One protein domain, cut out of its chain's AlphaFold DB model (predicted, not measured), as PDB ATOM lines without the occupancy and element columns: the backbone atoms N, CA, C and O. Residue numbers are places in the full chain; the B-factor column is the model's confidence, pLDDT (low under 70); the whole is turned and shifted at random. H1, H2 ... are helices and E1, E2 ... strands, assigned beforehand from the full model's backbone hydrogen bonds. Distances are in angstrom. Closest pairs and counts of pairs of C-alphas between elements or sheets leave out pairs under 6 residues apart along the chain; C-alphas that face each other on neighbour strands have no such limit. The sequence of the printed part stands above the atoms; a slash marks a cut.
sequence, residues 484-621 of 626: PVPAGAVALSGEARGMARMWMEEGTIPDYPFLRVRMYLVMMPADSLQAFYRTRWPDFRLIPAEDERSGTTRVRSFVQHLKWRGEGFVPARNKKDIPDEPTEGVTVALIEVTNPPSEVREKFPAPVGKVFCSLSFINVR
ATOM      1  N   PRO A 484     340.444 283.975 131.705       92.81
ATOM      2  CA  PRO A 484     340.957 284.243 133.039       92.81
ATOM      3  C   PRO A 484     342.252 283.460 133.283       92.81
ATOM      4  O   PRO A 484     342.329 282.268 132.996       92.81
ATOM      5  N   VAL A 485     343.257 284.115 133.862       92.44
ATOM      6  CA  VAL A 485     344.520 283.478 134.259       92.44
ATOM      7  C   VAL A 485     344.519 283.278 135.782       92.44
ATOM      8  O   VAL A 485     344.213 284.229 136.507       92.44
ATOM      9  N   PRO A 486     344.841 282.077 136.298       92.56
ATOM     10  CA  PRO A 486     344.899 281.829 137.736       92.56
ATOM     11  C   PRO A 486     345.878 282.761 138.456       92.56
ATOM     12  O   PRO A 486     346.963 283.061 137.953       92.56
ATOM     13  N   ALA A 487     345.527 283.173 139.675       90.19
ATOM     14  CA  ALA A 487     346.421 283.965 140.511       90.19
ATOM     15  C   ALA A 487     347.737 283.209 140.779       90.19
ATOM     16  O   ALA A 487     347.730 282.015 141.078       90.19
ATOM     17  N   GLY A 488     348.866 283.915 140.675       87.69
ATOM     18  CA  GLY A 488     350.200 283.331 140.858       87.69
ATOM     19  C   GLY A 488     350.735 282.543 139.655       87.69
ATOM     20  O   GLY A 488     351.796 281.934 139.772       87.69
ATOM     21  N   ALA A 489     350.039 282.548 138.512       91.12
ATOM     22  CA  ALA A 489     350.579 282.007 137.269       91.12
ATOM     23  C   ALA A 489     351.818 282.799 136.812       91.12
ATOM     24  O   ALA A 489     351.809 284.031 136.791       91.12
ATOM     25  N   VAL A 490     352.869 282.086 136.411       89.38
ATOM     26  CA  VAL A 490     354.120 282.671 135.908       89.38
ATOM     27  C   VAL A 490     354.144 282.544 134.390       89.38
ATOM     28  O   VAL A 490     354.054 281.434 133.870       89.38
ATOM     29  N   ALA A 491     354.248 283.664 133.673       86.38
ATOM     30  CA  ALA A 491     354.285 283.668 132.212       86.38
ATOM     31  C   ALA A 491     355.607 283.095 131.669       86.38
ATOM     32  O   ALA A 491     356.688 283.433 132.151       86.38
ATOM     33  N   LEU A 492     355.509 282.265 130.632       77.00
ATOM     34  CA  LEU A 492     356.630 281.666 129.898       77.00
ATOM     35  C   LEU A 492     356.742 282.317 128.507       77.00
ATOM     36  O   LEU A 492     356.525 281.697 127.465       77.00
ATOM     37  N   SER A 493     356.995 283.630 128.493       73.56
ATOM     38  CA  SER A 493     356.929 284.474 127.285       73.56
ATOM     39  C   SER A 493     358.003 284.154 126.234       73.56
ATOM     40  O   SER A 493     357.857 284.522 125.065       73.56
ATOM     41  N   GLY A 494     359.114 283.519 126.620       67.12
ATOM     42  CA  GLY A 494     360.157 283.078 125.686       67.12
ATOM     43  C   GLY A 494     359.710 281.852 124.893       67.12
ATOM     44  O   GLY A 494     359.702 281.869 123.660       67.12
ATOM     45  N   GLU A 495     359.260 280.832 125.613       68.19
ATOM     46  CA  GLU A 495     358.752 279.562 125.104       68.19
ATOM     47  C   GLU A 495     357.517 279.776 124.227       68.19
ATOM     48  O   GLU A 495     357.465 279.262 123.108       68.19
ATOM     49  N   ALA A 496     356.574 280.615 124.675       77.25
ATOM     50  CA  ALA A 496     355.378 280.958 123.909       77.25
ATOM     51  C   ALA A 496     355.720 281.586 122.547       77.25
ATOM     52  O   ALA A 496     355.167 281.191 121.521       77.25
ATOM     53  N   ARG A 497     356.682 282.520 122.505       70.44
ATOM     54  CA  ARG A 497     357.139 283.144 121.248       70.44
ATOM     55  C   ARG A 497     357.891 282.172 120.343       70.44
ATOM     56  O   ARG A 497     357.799 282.300 119.123       70.44
ATOM     57  N   GLY A 498     358.658 281.247 120.919       64.81
ATOM     58  CA  GLY A 498     359.319 280.178 120.166       64.81
ATOM     59  C   GLY A 498     358.299 279.262 119.492       64.81
ATOM     60  O   GLY A 498     358.349 279.075 118.279       64.81
ATOM     61  N   MET A 499     357.321 278.780 120.263       66.06
ATOM     62  CA  MET A 499     356.240 277.923 119.771       66.06
ATOM     63  C   MET A 499     355.392 278.622 118.703       66.06
ATOM     64  O   MET A 499     355.122 278.037 117.659       66.06
ATOM     65  N   ALA A 500     355.030 279.890 118.919       71.12
ATOM     66  CA  ALA A 500     354.272 280.650 117.933       71.12
ATOM     67  C   ALA A 500     355.018 280.813 116.604       71.12
ATOM     68  O   ALA A 500     354.404 280.689 115.550       71.12
ATOM     69  N   ARG A 501     356.333 281.078 116.636       64.31
ATOM     70  CA  ARG A 501     357.146 281.184 115.413       64.31
ATOM     71  C   ARG A 501     357.213 279.868 114.652       64.31
ATOM     72  O   ARG A 501     356.959 279.874 113.455       64.31
ATOM     73  N   MET A 502     357.453 278.764 115.356       63.00
ATOM     74  CA  MET A 502     357.452 277.423 114.766       63.00
ATOM     75  C   MET A 502     356.134 277.137 114.025       63.00
ATOM     76  O   MET A 502     356.145 276.712 112.877       63.00
ATOM     77  N   TRP A 503     354.990 277.464 114.634       60.22
ATOM     78  CA  TRP A 503     353.675 277.233 114.022       60.22
ATOM     79  C   TRP A 503     353.354 278.173 112.855       60.22
ATOM     80  O   TRP A 503     352.563 277.814 111.984       60.22
ATOM     81  N   MET A 504     353.941 279.372 112.818       60.97
ATOM     82  CA  MET A 504     353.847 280.237 111.639       60.97
ATOM     83  C   MET A 504     354.682 279.709 110.473       60.97
ATOM     84  O   MET A 504     354.216 279.748 109.339       60.97
ATOM     85  N   GLU A 505     355.900 279.226 110.736       57.31
ATOM     86  CA  GLU A 505     356.792 278.652 109.714       57.31
ATOM     87  C   GLU A 505     356.170 277.409 109.060       57.31
ATOM     88  O   GLU A 505     356.310 277.202 107.857       57.31
ATOM     89  N   GLU A 506     355.410 276.631 109.832       58.69
ATOM     90  CA  GLU A 506     354.616 275.493 109.350       58.69
ATOM     91  C   GLU A 506     353.323 275.909 108.614       58.69
ATOM     92  O   GLU A 506     352.614 275.059 108.080       58.69
ATOM     93  N   GLY A 507     352.997 277.207 108.568       59.47
ATOM     94  CA  GLY A 507     351.788 277.737 107.925       59.47
ATOM     95  C   GLY A 507     350.490 277.500 108.710       59.47
ATOM     96  O   GLY A 507     349.405 277.798 108.213       59.47
ATOM     97  N   THR A 508     350.589 276.989 109.938       63.09
ATOM     98  CA  THR A 508     349.456 276.596 110.790       63.09
ATOM     99  C   THR A 508     348.704 277.803 111.352       63.09
ATOM    100  O   THR A 508     347.484 277.770 111.512       63.09
ATOM    101  N   ILE A 509     349.418 278.891 111.654       66.31
ATOM    102  CA  ILE A 509     348.830 280.135 112.162       66.31
ATOM    103  C   ILE A 509     349.368 281.320 111.351       66.31
ATOM    104  O   ILE A 509     350.562 281.593 111.427       66.31
ATOM    105  N   PRO A 510     348.520 282.065 110.621       59.78
ATOM    106  CA  PRO A 510     348.959 283.270 109.927       59.78
ATOM    107  C   PRO A 510     349.006 284.464 110.895       59.78
ATOM    108  O   PRO A 510     348.059 284.693 111.641       59.78
ATOM    109  N   ASP A 511     350.084 285.246 110.867       74.19
ATOM    110  CA  ASP A 511     350.228 286.580 111.482       74.19
ATOM    111  C   ASP A 511     350.256 286.712 113.025       74.19
ATOM    112  O   ASP A 511     349.634 285.963 113.783       74.19
ATOM    113  N   TYR A 512     350.953 287.766 113.482       80.38
ATOM    114  CA  TYR A 512     351.124 288.210 114.880       80.38
ATOM    115  C   TYR A 512     351.516 287.099 115.874       80.38
ATOM    116  O   TYR A 512     350.839 286.917 116.887       80.38
ATOM    117  N   PRO A 513     352.639 286.386 115.669       74.62
ATOM    118  CA  PRO A 513     352.981 285.180 116.443       74.62
ATOM    119  C   PRO A 513     352.956 285.402 117.953       74.62
ATOM    120  O   PRO A 513     352.434 284.598 118.719       74.62
ATOM    121  N   PHE A 514     353.485 286.538 118.392       77.62
ATOM    122  CA  PHE A 514     353.602 286.894 119.800       77.62
ATOM    123  C   PHE A 514     352.244 287.066 120.506       77.62
ATOM    124  O   PHE A 514     352.204 287.024 121.729       77.62
ATOM    125  N   LEU A 515     351.143 287.217 119.761       88.19
ATOM    126  CA  LEU A 515     349.773 287.260 120.284       88.19
ATOM    127  C   LEU A 515     349.001 285.956 120.071       88.19
ATOM    128  O   LEU A 515     347.836 285.893 120.451       88.19
ATOM    129  N   ARG A 516     349.582 284.934 119.438       87.94
ATOM    130  CA  ARG A 516     348.868 283.696 119.084       87.94
ATOM    131  C   ARG A 516     349.005 282.614 120.143       87.94
ATOM    132  O   ARG A 516     348.103 281.796 120.286       87.94
ATOM    133  N   VAL A 517     350.102 282.621 120.896       88.31
ATOM    134  CA  VAL A 517     350.397 281.603 121.909       88.31
ATOM    135  C   VAL A 517     350.675 282.268 123.250       88.31
ATOM    136  O   VAL A 517     351.439 283.229 123.325       88.31
ATOM    137  N   ARG A 518     350.089 281.727 124.321       90.50
ATOM    138  CA  ARG A 518     350.432 282.082 125.704       90.50
ATOM    139  C   ARG A 518     350.736 280.828 126.497       90.50
ATOM    140  O   ARG A 518     350.040 279.828 126.359       90.50
ATOM    141  N   MET A 519     351.761 280.886 127.336       88.06
ATOM    142  CA  MET A 519     352.170 279.769 128.179       88.06
ATOM    143  C   MET A 519     352.367 280.245 129.611       88.06
ATOM    144  O   MET A 519     352.926 281.318 129.845       88.06
ATOM    145  N   TYR A 520     351.914 279.435 130.559       91.38
ATOM    146  CA  TYR A 520     351.953 279.732 131.978       91.38
ATOM    147  C   TYR A 520     352.361 278.509 132.785       91.38
ATOM    148  O   TYR A 520     351.895 277.396 132.543       91.38
ATOM    149  N   LEU A 521     353.164 278.740 133.811       89.75
ATOM    150  CA  LEU A 521     353.398 277.790 134.883       89.75
ATOM    151  C   LEU A 521     352.430 278.097 136.029       89.75
ATOM    152  O   LEU A 521     352.374 279.235 136.499       89.75
ATOM    153  N   VAL A 522     351.675 277.101 136.491       92.44
ATOM    154  CA  VAL A 522     350.687 277.275 137.567       92.44
ATOM    155  C   VAL A 522     350.901 276.233 138.663       92.44
ATOM    156  O   VAL A 522     350.938 275.033 138.400       92.44
ATOM    157  N   MET A 523     351.013 276.682 139.915       90.31
ATOM    158  CA  MET A 523     351.318 275.832 141.077       90.31
ATOM    159  C   MET A 523     350.067 275.177 141.679       90.31
ATOM    160  O   MET A 523     349.803 275.286 142.876       90.31
ATOM    161  N   MET A 524     349.258 274.529 140.844       90.50
ATOM    162  CA  MET A 524     348.063 273.803 141.281       90.50
ATOM    163  C   MET A 524     347.802 272.580 140.388       90.50
ATOM    164  O   MET A 524     348.231 272.577 139.233       90.50
ATOM    165  N   PRO A 525     347.116 271.542 140.900       94.12
ATOM    166  CA  PRO A 525     346.763 270.360 140.117       94.12
ATOM    167  C   PRO A 525     345.686 270.659 139.066       94.12
ATOM    168  O   PRO A 525     344.910 271.616 139.186       94.12
ATOM    169  N   ALA A 526     345.586 269.780 138.071       94.81
ATOM    170  CA  ALA A 526     344.656 269.881 136.950       94.81
ATOM    171  C   ALA A 526     343.190 270.008 137.402       94.81
ATOM    172  O   ALA A 526     342.443 270.820 136.860       94.81
ATOM    173  N   ASP A 527     342.785 269.282 138.449       95.06
ATOM    174  CA  ASP A 527     341.411 269.339 138.966       95.06
ATOM    175  C   ASP A 527     341.061 270.719 139.544       95.06
ATOM    176  O   ASP A 527     339.938 271.199 139.372       95.06
ATOM    177  N   SER A 528     342.032 271.396 140.171       95.69
ATOM    178  CA  SER A 528     341.856 272.767 140.667       95.69
ATOM    179  C   SER A 528     341.758 273.772 139.519       95.69
ATOM    180  O   SER A 528     340.897 274.651 139.557       95.69
ATOM    181  N   LEU A 529     342.563 273.606 138.462       95.25
ATOM    182  CA  LEU A 529     342.452 274.421 137.243       95.25
ATOM    183  C   LEU A 529     341.115 274.224 136.536       95.25
ATOM    184  O   LEU A 529     340.499 275.191 136.091       95.25
ATOM    185  N   GLN A 530     340.628 272.988 136.457       96.88
ATOM    186  CA  GLN A 530     339.308 272.713 135.903       96.88
ATOM    187  C   GLN A 530     338.215 273.423 136.709       96.88
ATOM    188  O   GLN A 530     337.325 274.034 136.118       96.88
ATOM    189  N   ALA A 531     338.277 273.368 138.044       96.81
ATOM    190  CA  ALA A 531     337.327 274.070 138.906       96.81
ATOM    191  C   ALA A 531     337.396 275.593 138.703       96.81
ATOM    192  O   ALA A 531     336.359 276.243 138.599       96.81
ATOM    193  N   PHE A 532     338.608 276.144 138.570       96.81
ATOM    194  CA  PHE A 532     338.833 277.555 138.265       96.81
ATOM    195  C   PHE A 532     338.147 277.967 136.954       96.81
ATOM    196  O   PHE A 532     337.336 278.891 136.963       96.81
ATOM    197  N   TYR A 533     338.371 277.251 135.848       96.19
ATOM    198  CA  TYR A 533     337.728 277.587 134.570       96.19
ATOM    199  C   TYR A 533     336.212 277.372 134.577       96.19
ATOM    200  O   TYR A 533     335.495 278.105 133.895       96.19
ATOM    201  N   ARG A 534     335.697 276.445 135.395       96.62
ATOM    202  CA  ARG A 534     334.247 276.249 135.569       96.62
ATOM    203  C   ARG A 534     333.524 277.450 136.163       96.62
ATOM    204  O   ARG A 534     332.337 277.612 135.902       96.62
ATOM    205  N   THR A 535     334.224 278.315 136.897       95.38
ATOM    206  CA  THR A 535     333.636 279.575 137.389       95.38
ATOM    207  C   THR A 535     333.231 280.509 136.247       95.38
ATOM    208  O   THR A 535     332.266 281.257 136.378       95.38
ATOM    209  N   ARG A 536     333.939 280.441 135.111       93.56
ATOM    210  CA  ARG A 536     333.679 281.248 133.911       93.56
ATOM    211  C   ARG A 536     332.862 280.500 132.862       93.56
ATOM    212  O   ARG A 536     332.044 281.118 132.177       93.56
ATOM    213  N   TRP A 537     333.100 279.199 132.732       94.62
ATOM    214  CA  TRP A 537     332.477 278.315 131.753       94.62
ATOM    215  C   TRP A 537     331.998 277.032 132.446       94.62
ATOM    216  O   TRP A 537     332.776 276.086 132.555       94.62
ATOM    217  N   PRO A 538     330.734 276.955 132.901       94.00
ATOM    218  CA  PRO A 538     330.234 275.819 133.686       94.00
ATOM    219  C   PRO A 538     330.452 274.441 133.038       94.00
ATOM    220  O   PRO A 538     330.751 273.470 133.733       94.00
ATOM    221  N   ASP A 539     330.388 274.374 131.705       93.56
ATOM    222  CA  ASP A 539     330.596 273.148 130.920       93.56
ATOM    223  C   ASP A 539     332.078 272.802 130.673       93.56
ATOM    224  O   ASP A 539     332.389 271.789 130.040       93.56
ATOM    225  N   PHE A 540     333.017 273.623 131.155       95.75
ATOM    226  CA  PHE A 540     334.443 273.383 130.971       95.75
ATOM    227  C   PHE A 540     334.865 272.079 131.650       95.75
ATOM    228  O   PHE A 540     334.583 271.814 132.827       95.75
ATOM    229  N   ARG A 541     335.601 271.259 130.904       94.75
ATOM    230  CA  ARG A 541     336.249 270.060 131.432       94.75
ATOM    231  C   ARG A 541     337.567 269.800 130.730       94.75
ATOM    232  O   ARG A 541     337.667 269.969 129.523       94.75
ATOM    233  N   LEU A 542     338.568 269.370 131.475       95.19
ATOM    234  CA  LEU A 542     339.819 268.901 130.910       95.19
ATOM    235  C   LEU A 542     339.582 267.510 130.325       95.19
ATOM    236  O   LEU A 542     339.101 266.615 131.021       95.19
ATOM    237  N   ILE A 543     339.870 267.335 129.037       94.12
ATOM    238  CA  ILE A 543     339.733 266.047 128.358       94.12
ATOM    239  C   ILE A 543     341.102 265.360 128.419       94.12
ATOM    240  O   ILE A 543     342.059 265.904 127.869       94.12
ATOM    241  N   PRO A 544     341.230 264.208 129.104       92.19
ATOM    242  CA  PRO A 544     342.508 263.512 129.220       92.19
ATOM    243  C   PRO A 544     343.046 263.083 127.851       92.19
ATOM    244  O   PRO A 544     342.283 262.591 127.012       92.19
ATOM    245  N   ALA A 545     344.349 263.254 127.649       83.88
ATOM    246  CA  ALA A 545     345.064 262.814 126.456       83.88
ATOM    247  C   ALA A 545     346.027 261.664 126.792       83.88
ATOM    248  O   ALA A 545     345.848 260.570 126.260       83.88
ATOM    249  N   GLU A 546     346.969 261.877 127.713       86.31
ATOM    250  CA  GLU A 546     347.975 260.884 128.124       86.31
ATOM    251  C   GLU A 546     348.158 260.876 129.651       86.31
ATOM    252  O   GLU A 546     347.910 261.871 130.338       86.31
ATOM    253  N   ASP A 547     348.592 259.736 130.193       92.38
ATOM    254  CA  ASP A 547     348.894 259.547 131.616       92.38
ATOM    255  C   ASP A 547     350.076 258.586 131.751       92.38
ATOM    256  O   ASP A 547     349.952 257.378 131.537       92.38
ATOM    257  N   GLU A 548     351.236 259.142 132.077       87.00
ATOM    258  CA  GLU A 548     352.502 258.426 132.153       87.00
ATOM    259  C   GLU A 548     353.069 258.458 133.570       87.00
ATOM    260  O   GLU A 548     352.953 259.440 134.313       87.00
ATOM    261  N   ARG A 549     353.743 257.371 133.955       88.19
ATOM    262  CA  ARG A 549     354.374 257.250 135.269       88.19
ATOM    263  C   ARG A 549     355.789 256.708 135.144       88.19
ATOM    264  O   ARG A 549     355.998 255.635 134.590       88.19
ATOM    265  N   SER A 550     356.743 257.430 135.725       78.62
ATOM    266  CA  SER A 550     358.151 257.039 135.785       78.62
ATOM    267  C   SER A 550     358.670 257.220 137.210       78.62
ATOM    268  O   SER A 550     358.820 258.336 137.716       78.62
ATOM    269  N   GLY A 551     358.868 256.098 137.908       86.56
ATOM    270  CA  GLY A 551     359.196 256.089 139.333       86.56
ATOM    271  C   GLY A 551     358.120 256.783 140.181       86.56
ATOM    272  O   GLY A 551     356.945 256.407 140.167       86.56
ATOM    273  N   THR A 552     358.523 257.802 140.942       84.69
ATOM    274  CA  THR A 552     357.616 258.634 141.757       84.69
ATOM    275  C   THR A 552     356.978 259.780 140.973       84.69
ATOM    276  O   THR A 552     356.024 260.382 141.477       84.69
ATOM    277  N   THR A 553     357.471 260.050 139.759       85.88
ATOM    278  CA  THR A 553     356.975 261.102 138.869       85.88
ATOM    279  C   THR A 553     355.758 260.603 138.101       85.88
ATOM    280  O   THR A 553     355.754 259.481 137.588       85.88
ATOM    281  N   ARG A 554     354.730 261.442 137.985       90.25
ATOM    282  CA  ARG A 554     353.573 261.206 137.110       90.25
ATOM    283  C   ARG A 554     353.347 262.431 136.236       90.25
ATOM    284  O   ARG A 554     353.367 263.545 136.757       90.25
ATOM    285  N   VAL A 555     353.121 262.214 134.948       89.19
ATOM    286  CA  VAL A 555     352.829 263.258 133.964       89.19
ATOM    287  C   VAL A 555     351.466 262.962 133.357       89.19
ATOM    288  O   VAL A 555     351.247 261.871 132.842       89.19
ATOM    289  N   ARG A 556     350.540 263.916 133.436       92.88
ATOM    290  CA  ARG A 556     349.214 263.813 132.816       92.88
ATOM    291  C   ARG A 556     349.033 264.951 131.833       92.88
ATOM    292  O   ARG A 556     349.243 266.104 132.207       92.88
ATOM    293  N   SER A 557     348.613 264.648 130.613       88.06
ATOM    294  CA  SER A 557     348.272 265.660 129.618       88.06
ATOM    295  C   SER A 557     346.761 265.735 129.412       88.06
ATOM    296  O   SER A 557     346.038 264.735 129.434       88.06
ATOM    297  N   PHE A 558     346.268 266.954 129.234       93.94
ATOM    298  CA  PHE A 558     344.870 267.247 128.975       93.94
ATOM    299  C   PHE A 558     344.755 268.272 127.857       93.94
ATOM    300  O   PHE A 558     345.611 269.141 127.691       93.94
ATOM    301  N   VAL A 559     343.644 268.200 127.140       93.00
ATOM    302  CA  VAL A 559     343.290 269.147 126.090       93.00
ATOM    303  C   VAL A 559     341.863 269.647 126.294       93.00
ATOM    304  O   VAL A 559     341.009 268.967 126.866       93.00
ATOM    305  N   GLN A 560     341.597 270.862 125.844       94.31
ATOM    306  CA  GLN A 560     340.266 271.438 125.715       94.31
ATOM    307  C   GLN A 560     340.295 272.426 124.542       94.31
ATOM    308  O   GLN A 560     341.330 273.019 124.255       94.31
ATOM    309  N   HIS A 561     339.173 272.597 123.847       94.75
ATOM    310  CA  HIS A 561     339.035 273.565 122.761       94.75
ATOM    311  C   HIS A 561     337.896 274.531 123.055       94.75
ATOM    312  O   HIS A 561     336.753 274.125 123.253       94.75
ATOM    313  N   LEU A 562     338.197 275.822 123.071       94.12
ATOM    314  CA  LEU A 562     337.227 276.889 123.268       94.12
ATOM    315  C   LEU A 562     336.799 277.421 121.899       94.12
ATOM    316  O   LEU A 562     337.518 278.194 121.268       94.12
ATOM    317  N   LYS A 563     335.620 277.013 121.427       91.62
ATOM    318  CA  LYS A 563     335.080 277.472 120.141       91.62
ATOM    319  C   LYS A 563     334.556 278.895 120.265       91.62
ATOM    320  O   LYS A 563     333.859 279.212 121.230       91.62
ATOM    321  N   TRP A 564     334.828 279.721 119.262       87.75
ATOM    322  CA  TRP A 564     334.220 281.045 119.164       87.75
ATOM    323  C   TRP A 564     332.741 280.934 118.757       87.75
ATOM    324  O   TRP A 564     332.396 280.227 117.806       87.75
ATOM    325  N   ARG A 565     331.840 281.606 119.483       84.88
ATOM    326  CA  ARG A 565     330.395 281.665 119.193       84.88
ATOM    327  C   ARG A 565     329.864 283.074 119.454       84.88
ATOM    328  O   ARG A 565     329.536 283.408 120.587       84.88
ATOM    329  N   GLY A 566     329.732 283.870 118.390       75.94
ATOM    330  CA  GLY A 566     329.167 285.223 118.451       75.94
ATOM    331  C   GLY A 566     330.015 286.165 119.306       75.94
ATOM    332  O   GLY A 566     330.956 286.766 118.798       75.94
ATOM    333  N   GLU A 567     329.686 286.255 120.594       67.94
ATOM    334  CA  GLU A 567     330.280 287.184 121.565       67.94
ATOM    335  C   GLU A 567     331.214 286.508 122.589       67.94
ATOM    336  O   GLU A 567     331.703 287.167 123.506       67.94
ATOM    337  N   GLY A 568     331.491 285.200 122.478       82.31
ATOM    338  CA  GLY A 568     332.426 284.565 123.409       82.31
ATOM    339  C   GLY A 568     332.783 283.106 123.147       82.31
ATOM    340  O   GLY A 568     332.443 282.509 122.125       82.31
ATOM    341  N   PHE A 569     333.502 282.537 124.114       91.75
ATOM    342  CA  PHE A 569     334.035 281.179 124.072       91.75
ATOM    343  C   PHE A 569     333.067 280.138 124.636       91.75
ATOM    344  O   PHE A 569     332.523 280.309 125.730       91.75
ATOM    345  N   VAL A 570     332.926 279.020 123.923       92.94
ATOM    346  CA  VAL A 570     332.160 277.842 124.348       92.94
ATOM    347  C   VAL A 570     333.085 276.618 124.378       92.94
ATOM    348  O   VAL A 570     333.626 276.257 123.329       92.94
ATOM    349  N   PRO A 571     333.273 275.956 125.538       94.75
ATOM    350  CA  PRO A 571     334.104 274.756 125.625       94.75
ATOM    351  C   PRO A 571     333.558 273.602 124.785       94.75
ATOM    352  O   PRO A 571     332.347 273.371 124.708       94.75
ATOM    353  N   ALA A 572     334.461 272.832 124.189       93.69
ATOM    354  CA  ALA A 572     334.143 271.569 123.557       93.69
ATOM    355  C   ALA A 572     333.603 270.602 124.612       93.69
ATOM    356  O   ALA A 572     334.149 270.469 125.715       93.69
ATOM    357  N   ARG A 573     332.512 269.904 124.268       88.94
ATOM    358  CA  ARG A 573     331.923 268.951 125.198       88.94
ATOM    359  C   ARG A 573     332.866 267.776 125.281       88.94
ATOM    360  O   ARG A 573     333.368 267.512 126.351       88.94
ATOM    361  N   ASN A 574     333.136 267.030 124.226       88.06
ATOM    362  CA  ASN A 574     333.942 265.805 124.316       88.06
ATOM    363  C   ASN A 574     335.111 265.804 123.323       88.06
ATOM    364  O   ASN A 574     335.246 266.722 122.525       88.06
ATOM    365  N   LYS A 575     335.951 264.760 123.366       86.38
ATOM    366  CA  LYS A 575     337.115 264.627 122.477       86.38
ATOM    367  C   LYS A 575     336.755 264.757 120.990       86.38
ATOM    368  O   LYS A 575     337.530 265.336 120.253       86.38
ATOM    369  N   LYS A 576     335.572 264.293 120.563       87.56
ATOM    370  CA  LYS A 576     335.118 264.396 119.161       87.56
ATOM    371  C   LYS A 576     334.786 265.829 118.740       87.56
ATOM    372  O   LYS A 576     334.690 266.108 117.553       87.56
ATOM    373  N   ASP A 577     334.562 266.722 119.703       86.06
ATOM    374  CA  ASP A 577     334.310 268.136 119.438       86.06
ATOM    375  C   ASP A 577     335.613 268.944 119.323       86.06
ATOM    376  O   ASP A 577     335.547 270.117 118.940       86.06
ATOM    377  N   ILE A 578     336.756 268.343 119.678       85.31
ATOM    378  CA  ILE A 578     338.089 268.927 119.535       85.31
ATOM    379  C   ILE A 578     338.590 268.598 118.124       85.31
ATOM    380  O   ILE A 578     338.557 267.434 117.734       85.31
ATOM    381  N   PRO A 579     339.010 269.606 117.350       80.44
ATOM    382  CA  PRO A 579     339.541 269.395 116.012       80.44
ATOM    383  C   PRO A 579     340.920 268.717 116.080       80.44
ATOM    384  O   PRO A 579     341.707 269.009 116.980       80.44
ATOM    385  N   ASP A 580     341.215 267.837 115.120       72.75
ATOM    386  CA  ASP A 580     342.529 267.180 115.021       72.75
ATOM    387  C   ASP A 580     343.646 268.175 114.648       72.75
ATOM    388  O   ASP A 580     344.805 267.984 115.010       72.75
ATOM    389  N   GLU A 581     343.282 269.273 113.979       69.50
ATOM    390  CA  GLU A 581     344.169 270.383 113.627       69.50
ATOM    391  C   GLU A 581     343.709 271.694 114.288       69.50
ATOM    392  O   GLU A 581     342.520 271.857 114.593       69.50
ATOM    393  N   PRO A 582     344.606 272.673 114.502       67.00
ATOM    394  CA  PRO A 582     344.225 273.971 115.046       67.00
ATOM    395  C   PRO A 582     343.193 274.669 114.138       67.00
ATOM    396  O   PRO A 582     343.475 275.046 113.003       67.00
ATOM    397  N   THR A 583     341.972 274.850 114.641       78.19
ATOM    398  CA  THR A 583     340.882 275.543 113.933       78.19
ATOM    399  C   THR A 583     340.309 276.662 114.792       78.19
ATOM    400  O   THR A 583     340.680 276.816 115.955       78.19
ATOM    401  N   GLU A 584     339.423 277.467 114.205       87.50
ATOM    402  CA  GLU A 584     338.902 278.689 114.810       87.50
ATOM    403  C   GLU A 584     338.433 278.498 116.267       87.50
ATOM    404  O   GLU A 584     337.542 277.698 116.576       87.50
ATOM    405  N   GLY A 585     339.078 279.240 117.169       90.25
ATOM    406  CA  GLY A 585     338.922 279.116 118.614       90.25
ATOM    407  C   GLY A 585     340.261 279.166 119.348       90.25
ATOM    408  O   GLY A 585     341.282 279.573 118.789       90.25
ATOM    409  N   VAL A 586     340.241 278.749 120.614       93.06
ATOM    410  CA  VAL A 586     341.428 278.677 121.471       93.06
ATOM    411  C   VAL A 586     341.628 277.255 121.975       93.06
ATOM    412  O   VAL A 586     340.827 276.747 122.762       93.06
ATOM    413  N   THR A 587     342.732 276.636 121.570       91.19
ATOM    414  CA  THR A 587     343.161 275.347 122.117       91.19
ATOM    415  C   THR A 587     343.845 275.576 123.456       91.19
ATOM    416  O   THR A 587     344.770 276.381 123.561       91.19
ATOM    417  N   VAL A 588     343.397 274.852 124.476       93.25
ATOM    418  CA  VAL A 588     343.981 274.816 125.815       93.25
ATOM    419  C   VAL A 588     344.661 273.464 125.985       93.25
ATOM    420  O   VAL A 588     343.991 272.432 126.002       93.25
ATOM    421  N   ALA A 589     345.982 273.464 126.117       90.69
ATOM    422  CA  ALA A 589     346.766 272.279 126.439       90.69
ATOM    423  C   ALA A 589     347.314 272.405 127.860       90.69
ATOM    424  O   ALA A 589     347.796 273.463 128.267       90.69
ATOM    425  N   LEU A 590     347.228 271.324 128.624       93.56
ATOM    426  CA  LEU A 590     347.662 271.285 130.011       93.56
ATOM    427  C   LEU A 590     348.526 270.053 130.241       93.56
ATOM    428  O   LEU A 590     348.095 268.943 129.951       93.56
ATOM    429  N   ILE A 591     349.705 270.242 130.822       90.75
ATOM    430  CA  ILE A 591     350.557 269.153 131.301       90.75
ATOM    431  C   ILE A 591     350.702 269.313 132.807       90.75
ATOM    432  O   ILE A 591     351.331 270.260 133.274       90.75
ATOM    433  N   GLU A 592     350.123 268.394 133.568       93.31
ATOM    434  CA  GLU A 592     350.335 268.295 135.006       93.31
ATOM    435  C   GLU A 592     351.517 267.370 135.287       93.31
ATOM    436  O   GLU A 592     351.564 266.237 134.806       93.31
ATOM    437  N   VAL A 593     352.445 267.833 136.121       88.94
ATOM    438  CA  VAL A 593     353.576 267.037 136.593       88.94
ATOM    439  C   VAL A 593     353.508 266.925 138.110       88.94
ATOM    440  O   VAL A 593     353.487 267.924 138.830       88.94
ATOM    441  N   THR A 594     353.502 265.689 138.600       90.88
ATOM    442  CA  THR A 594     353.550 265.350 140.025       90.88
ATOM    443  C   THR A 594     354.903 264.738 140.366       90.88
ATOM    444  O   THR A 594     355.368 263.842 139.669       90.88
ATOM    445  N   ASN A 595     355.504 265.194 141.465       87.75
ATOM    446  CA  ASN A 595     356.832 264.845 141.972       87.75
ATOM    447  C   ASN A 595     357.947 264.945 140.914       87.75
ATOM    448  O   ASN A 595     358.652 263.960 140.701       87.75
ATOM    449  N   PRO A 596     358.147 266.110 140.268       82.19
ATOM    450  CA  PRO A 596     359.200 266.263 139.267       82.19
ATOM    451  C   PRO A 596     360.593 265.915 139.839       82.19
ATOM    452  O   PRO A 596     360.888 266.288 140.989       82.19
ATOM    453  N   PRO A 597     361.475 265.256 139.061       75.88
ATOM    454  CA  PRO A 597     362.880 265.062 139.424       75.88
ATOM    455  C   PRO A 597     363.574 266.397 139.712       75.88
ATOM    456  O   PRO A 597     363.172 267.432 139.177       75.88
ATOM    457  N   SER A 598     364.607 266.400 140.556       72.81
ATOM    458  CA  SER A 598     365.353 267.620 140.913       72.81
ATOM    459  C   SER A 598     365.890 268.358 139.687       72.81
ATOM    460  O   SER A 598     365.752 269.576 139.617       72.81
ATOM    461  N   GLU A 599     366.368 267.632 138.672       66.62
ATOM    462  CA  GLU A 599     366.908 268.218 137.437       66.62
ATOM    463  C   GLU A 599     365.840 268.943 136.605       66.62
ATOM    464  O   GLU A 599     366.154 269.832 135.817       66.62
ATOM    465  N   VAL A 600     364.566 268.561 136.753       64.62
ATOM    466  CA  VAL A 600     363.433 269.231 136.100       64.62
ATOM    467  C   VAL A 600     363.046 270.492 136.870       64.62
ATOM    468  O   VAL A 600     362.696 271.493 136.253       64.62
ATOM    469  N   ARG A 601     363.161 270.485 138.206       65.44
ATOM    470  CA  ARG A 601     362.836 271.656 139.044       65.44
ATOM    471  C   ARG A 601     363.787 272.823 138.815       65.44
ATOM    472  O   ARG A 601     363.349 273.966 138.859       65.44
ATOM    473  N   GLU A 602     365.057 272.532 138.548       63.38
ATOM    474  CA  GLU A 602     366.110 273.533 138.330       63.38
ATOM    475  C   GLU A 602     366.028 274.231 136.963       63.38
ATOM    476  O   GLU A 602     366.673 275.257 136.758       63.38
ATOM    477  N   LYS A 603     365.228 273.706 136.024       62.34
ATOM    478  CA  LYS A 603     365.082 274.258 134.667       62.34
ATOM    479  C   LYS A 603     363.987 275.313 134.530       62.34
ATOM    480  O   LYS A 603     363.937 275.982 133.503       62.34
ATOM    481  N   PHE A 604     363.102 275.455 135.517       60.16
ATOM    482  CA  PHE A 604     362.007 276.420 135.441       60.16
ATOM    483  C   PHE A 604     362.420 277.792 135.985       60.16
ATOM    484  O   PHE A 604     363.147 277.874 136.975       60.16
ATOM    485  N   PRO A 605     361.895 278.886 135.405       54.81
ATOM    486  CA  PRO A 605     362.177 280.246 135.863       54.81
ATOM    487  C   PRO A 605     361.567 280.574 137.241       54.81
ATOM    488  O   PRO A 605     361.829 281.645 137.782       54.81
ATOM    489  N   ALA A 606     360.766 279.671 137.821       60.97
ATOM    490  CA  ALA A 606     360.195 279.790 139.159       60.97
ATOM    491  C   ALA A 606     360.263 278.446 139.917       60.97
ATOM    492  O   ALA A 606     360.173 277.392 139.280       60.97
ATOM    493  N   PRO A 607     360.371 278.448 141.264       65.94
ATOM    494  CA  PRO A 607     360.454 277.222 142.054       65.94
ATOM    495  C   PRO A 607     359.173 276.395 141.920       65.94
ATOM    496  O   PRO A 607     358.120 276.793 142.415       65.94
ATOM    497  N   VAL A 608     359.253 275.234 141.272       69.81
ATOM    498  CA  VAL A 608     358.114 274.316 141.137       69.81
ATOM    499  C   VAL A 608     357.955 273.430 142.369       69.81
ATOM    500  O   VAL A 608     358.915 272.842 142.875       69.81
ATOM    501  N   GLY A 609     356.719 273.338 142.864       73.50
ATOM    502  CA  GLY A 609     356.353 272.485 143.992       73.50
ATOM    503  C   GLY A 609     356.299 270.995 143.634       73.50
ATOM    504  O   GLY A 609     356.730 270.556 142.570       73.50
ATOM    505  N   LYS A 610     355.719 270.186 144.531       84.12
ATOM    506  CA  LYS A 610     355.487 268.752 144.271       84.12
ATOM    507  C   LYS A 610     354.446 268.499 143.181       84.12
ATOM    508  O   LYS A 610     354.415 267.401 142.646       84.12
ATOM    509  N   VAL A 611     353.596 269.475 142.875       88.19
ATOM    510  CA  VAL A 611     352.631 269.416 141.776       88.19
ATOM    511  C   VAL A 611     352.591 270.782 141.116       88.19
ATOM    512  O   VAL A 611     352.500 271.797 141.809       88.19
ATOM    513  N   PHE A 612     352.658 270.804 139.791       89.56
ATOM    514  CA  PHE A 612     352.450 272.006 138.995       89.56
ATOM    515  C   PHE A 612     351.851 271.635 137.639       89.56
ATOM    516  O   PHE A 612     351.909 270.478 137.215       89.56
ATOM    517  N   CYS A 613     351.313 272.635 136.951       90.81
ATOM    518  CA  CYS A 613     350.865 272.512 135.578       90.81
ATOM    519  C   CYS A 613     351.604 273.485 134.656       90.81
ATOM    520  O   CYS A 613     351.779 274.656 134.996       90.81
ATOM    521  N   SER A 614     351.975 273.007 133.471       89.31
ATOM    522  CA  SER A 614     352.262 273.845 132.306       89.31
ATOM    523  C   SER A 614     350.969 274.013 131.513       89.31
ATOM    524  O   SER A 614     350.378 273.025 131.075       89.31
ATOM    525  N   LEU A 615     350.502 275.248 131.392       93.44
ATOM    526  CA  LEU A 615     349.249 275.624 130.753       93.44
ATOM    527  C   LEU A 615     349.553 276.444 129.499       93.44
ATOM    528  O   LEU A 615     350.100 277.542 129.594       93.44
ATOM    529  N   SER A 616     349.148 275.933 128.343       91.44
ATOM    530  CA  SER A 616     349.365 276.556 127.040       91.44
ATOM    531  C   SER A 616     348.035 276.891 126.377       91.44
ATOM    532  O   SER A 616     347.112 276.077 126.358       91.44
ATOM    533  N   PHE A 617     347.962 278.078 125.790       92.94
ATOM    534  CA  PHE A 617     346.842 278.554 124.996       92.94
ATOM    535  C   PHE A 617     347.298 278.881 123.593       92.94
ATOM    536  O   PHE A 617     348.337 279.517 123.416       92.94
ATOM    537  N   ILE A 618     346.482 278.507 122.615       89.69
ATOM    538  CA  ILE A 618     346.772 278.740 121.207       89.69
ATOM    539  C   ILE A 618     345.524 279.302 120.541       89.69
ATOM    540  O   ILE A 618     344.523 278.603 120.416       89.69
ATOM    541  N   ASN A 619     345.577 280.577 120.160       91.62
ATOM    542  CA  ASN A 619     344.462 281.318 119.583       91.62
ATOM    543  C   ASN A 619     344.549 281.348 118.051       91.62
ATOM    544  O   ASN A 619     345.362 282.064 117.457       91.62
ATOM    545  N   VAL A 620     343.645 280.608 117.410       87.62
ATOM    546  CA  VAL A 620     343.546 280.473 115.951       87.62
ATOM    547  C   VAL A 620     342.380 281.311 115.421       87.62
ATOM    548  O   VAL A 620     341.570 280.863 114.609       87.62
ATOM    549  N   ARG A 621     342.253 282.555 115.893       86.44
ATOM    550  CA  ARG A 621     341.256 283.483 115.356       86.44
ATOM    551  C   ARG A 621     341.556 283.824 113.902       86.44
ATOM    552  O   ARG A 621     342.658 284.272 113.576       86.44
TER     553      ARG A 621
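Overview. This is residues 484 to 621 of the 626 residues of an uncharacterized protein of Gemmatimonadetes bacterium (UniProt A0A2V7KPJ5). The domain is one twisted antiparallel sheet of six strands, with helix H1 packed over its edge strand E1 and helix H2 meeting it with residues 526 to 529 alone. E5 and E6 run through the middle, and the long strand E3 has E2 and E4 on its far side from E5, E2 beside the first part of E3 and E4 beside its last part. The printed part has 138 residues, with three named helices and six named strands in the order H1, E1, H2, E2, E3, E4, E5, H3, E6. The sheet is branched at E3, and the class is mixed, helices and strands. The whole is compact, with a radius of gyration of the C-alphas of 15.2 A and spans of 44 by 33 by 27 A.

Arrangement. Residues 490 to 491 pair antiparallel with residues 520 to 521 of E1, an edge strand of residues 517 to 522. H1, residues 493 to 505, is on the sheet over E1 at a height of 7.6 A; their closest C-alphas, Ala 496 and Arg 518, are 5.4 A apart. On the local plane H1 stands at 31 degrees to E1, only just slantwise to the strands. E1 is the antiparallel neighbour of E6, residues 611 to 619, with N 520 and O 615 within hydrogen-bond range at 2.8 A. H2, residues 526 to 534, only grazes the sheet with its residues 526 to 529; its closest C-alpha pair with E5, residues 586 to 594, is Ala 526 and Glu 592, 6.2 A apart. E2, residues 543 to 550, and E3, residues 553 to 565, form a hairpin, with N 548 and O 555 at 2.8 A. E3 and E4, residues 568 to 571, form another, with N 563 and O 570 at 2.9 A. E2, E3 and E4 are a meander, each strand the antiparallel neighbour of the one before. The pairing of E3 is staggered: E2 and E4 lie on one side of it, beside residues 553 to 559 and 561 to 565, and E5 on the other side. E3 and E5 are antiparallel at 165 degrees, with N 558 and O 590 at 2.8 A. E5 and E6 are antiparallel at 166 degrees, with N 589 and O 616 at 2.9 A. E4 and E5 are only just apart, their closest C-alphas 8.2 A from each other. H3, residues 598 to 601, is not on the sheet. In H1 and H2 every O i to N i+4 pair is within hydrogen-bond range; H3 is too short for such a pair.

Along the chain. H1 begins with C-alpha 493 at (356.929, 284.474, 127.285) and is 18.5 A long from first to last C-alpha. E1 and H2 follow with 6 and 9 residues. E2 measures 21.8 A, and E3, the longest strand, measures 38.9 A from C-alpha 553 at (356.975, 261.102, 138.869) to C-alpha 565 at (330.395, 281.665, 119.193). E4 has 4 residues. E5 measures 25.9 A. H3 has 4 residues. E6 measures 26.5 A and ends with C-alpha 619 at (344.462, 281.318, 119.583).

Size, cuts and confidence. The two C-alphas farthest apart, those of Gly 551 and Gly 566, are 46.8 A from each other. The printed part has no cut. The links H1 to E1, 11 residues, and E4 to E5, 14 residues, are long. The mean pLDDT of the printed part is 83.6; it is under 70 at 27 residues, among them 501 to 510 and 599 to 608.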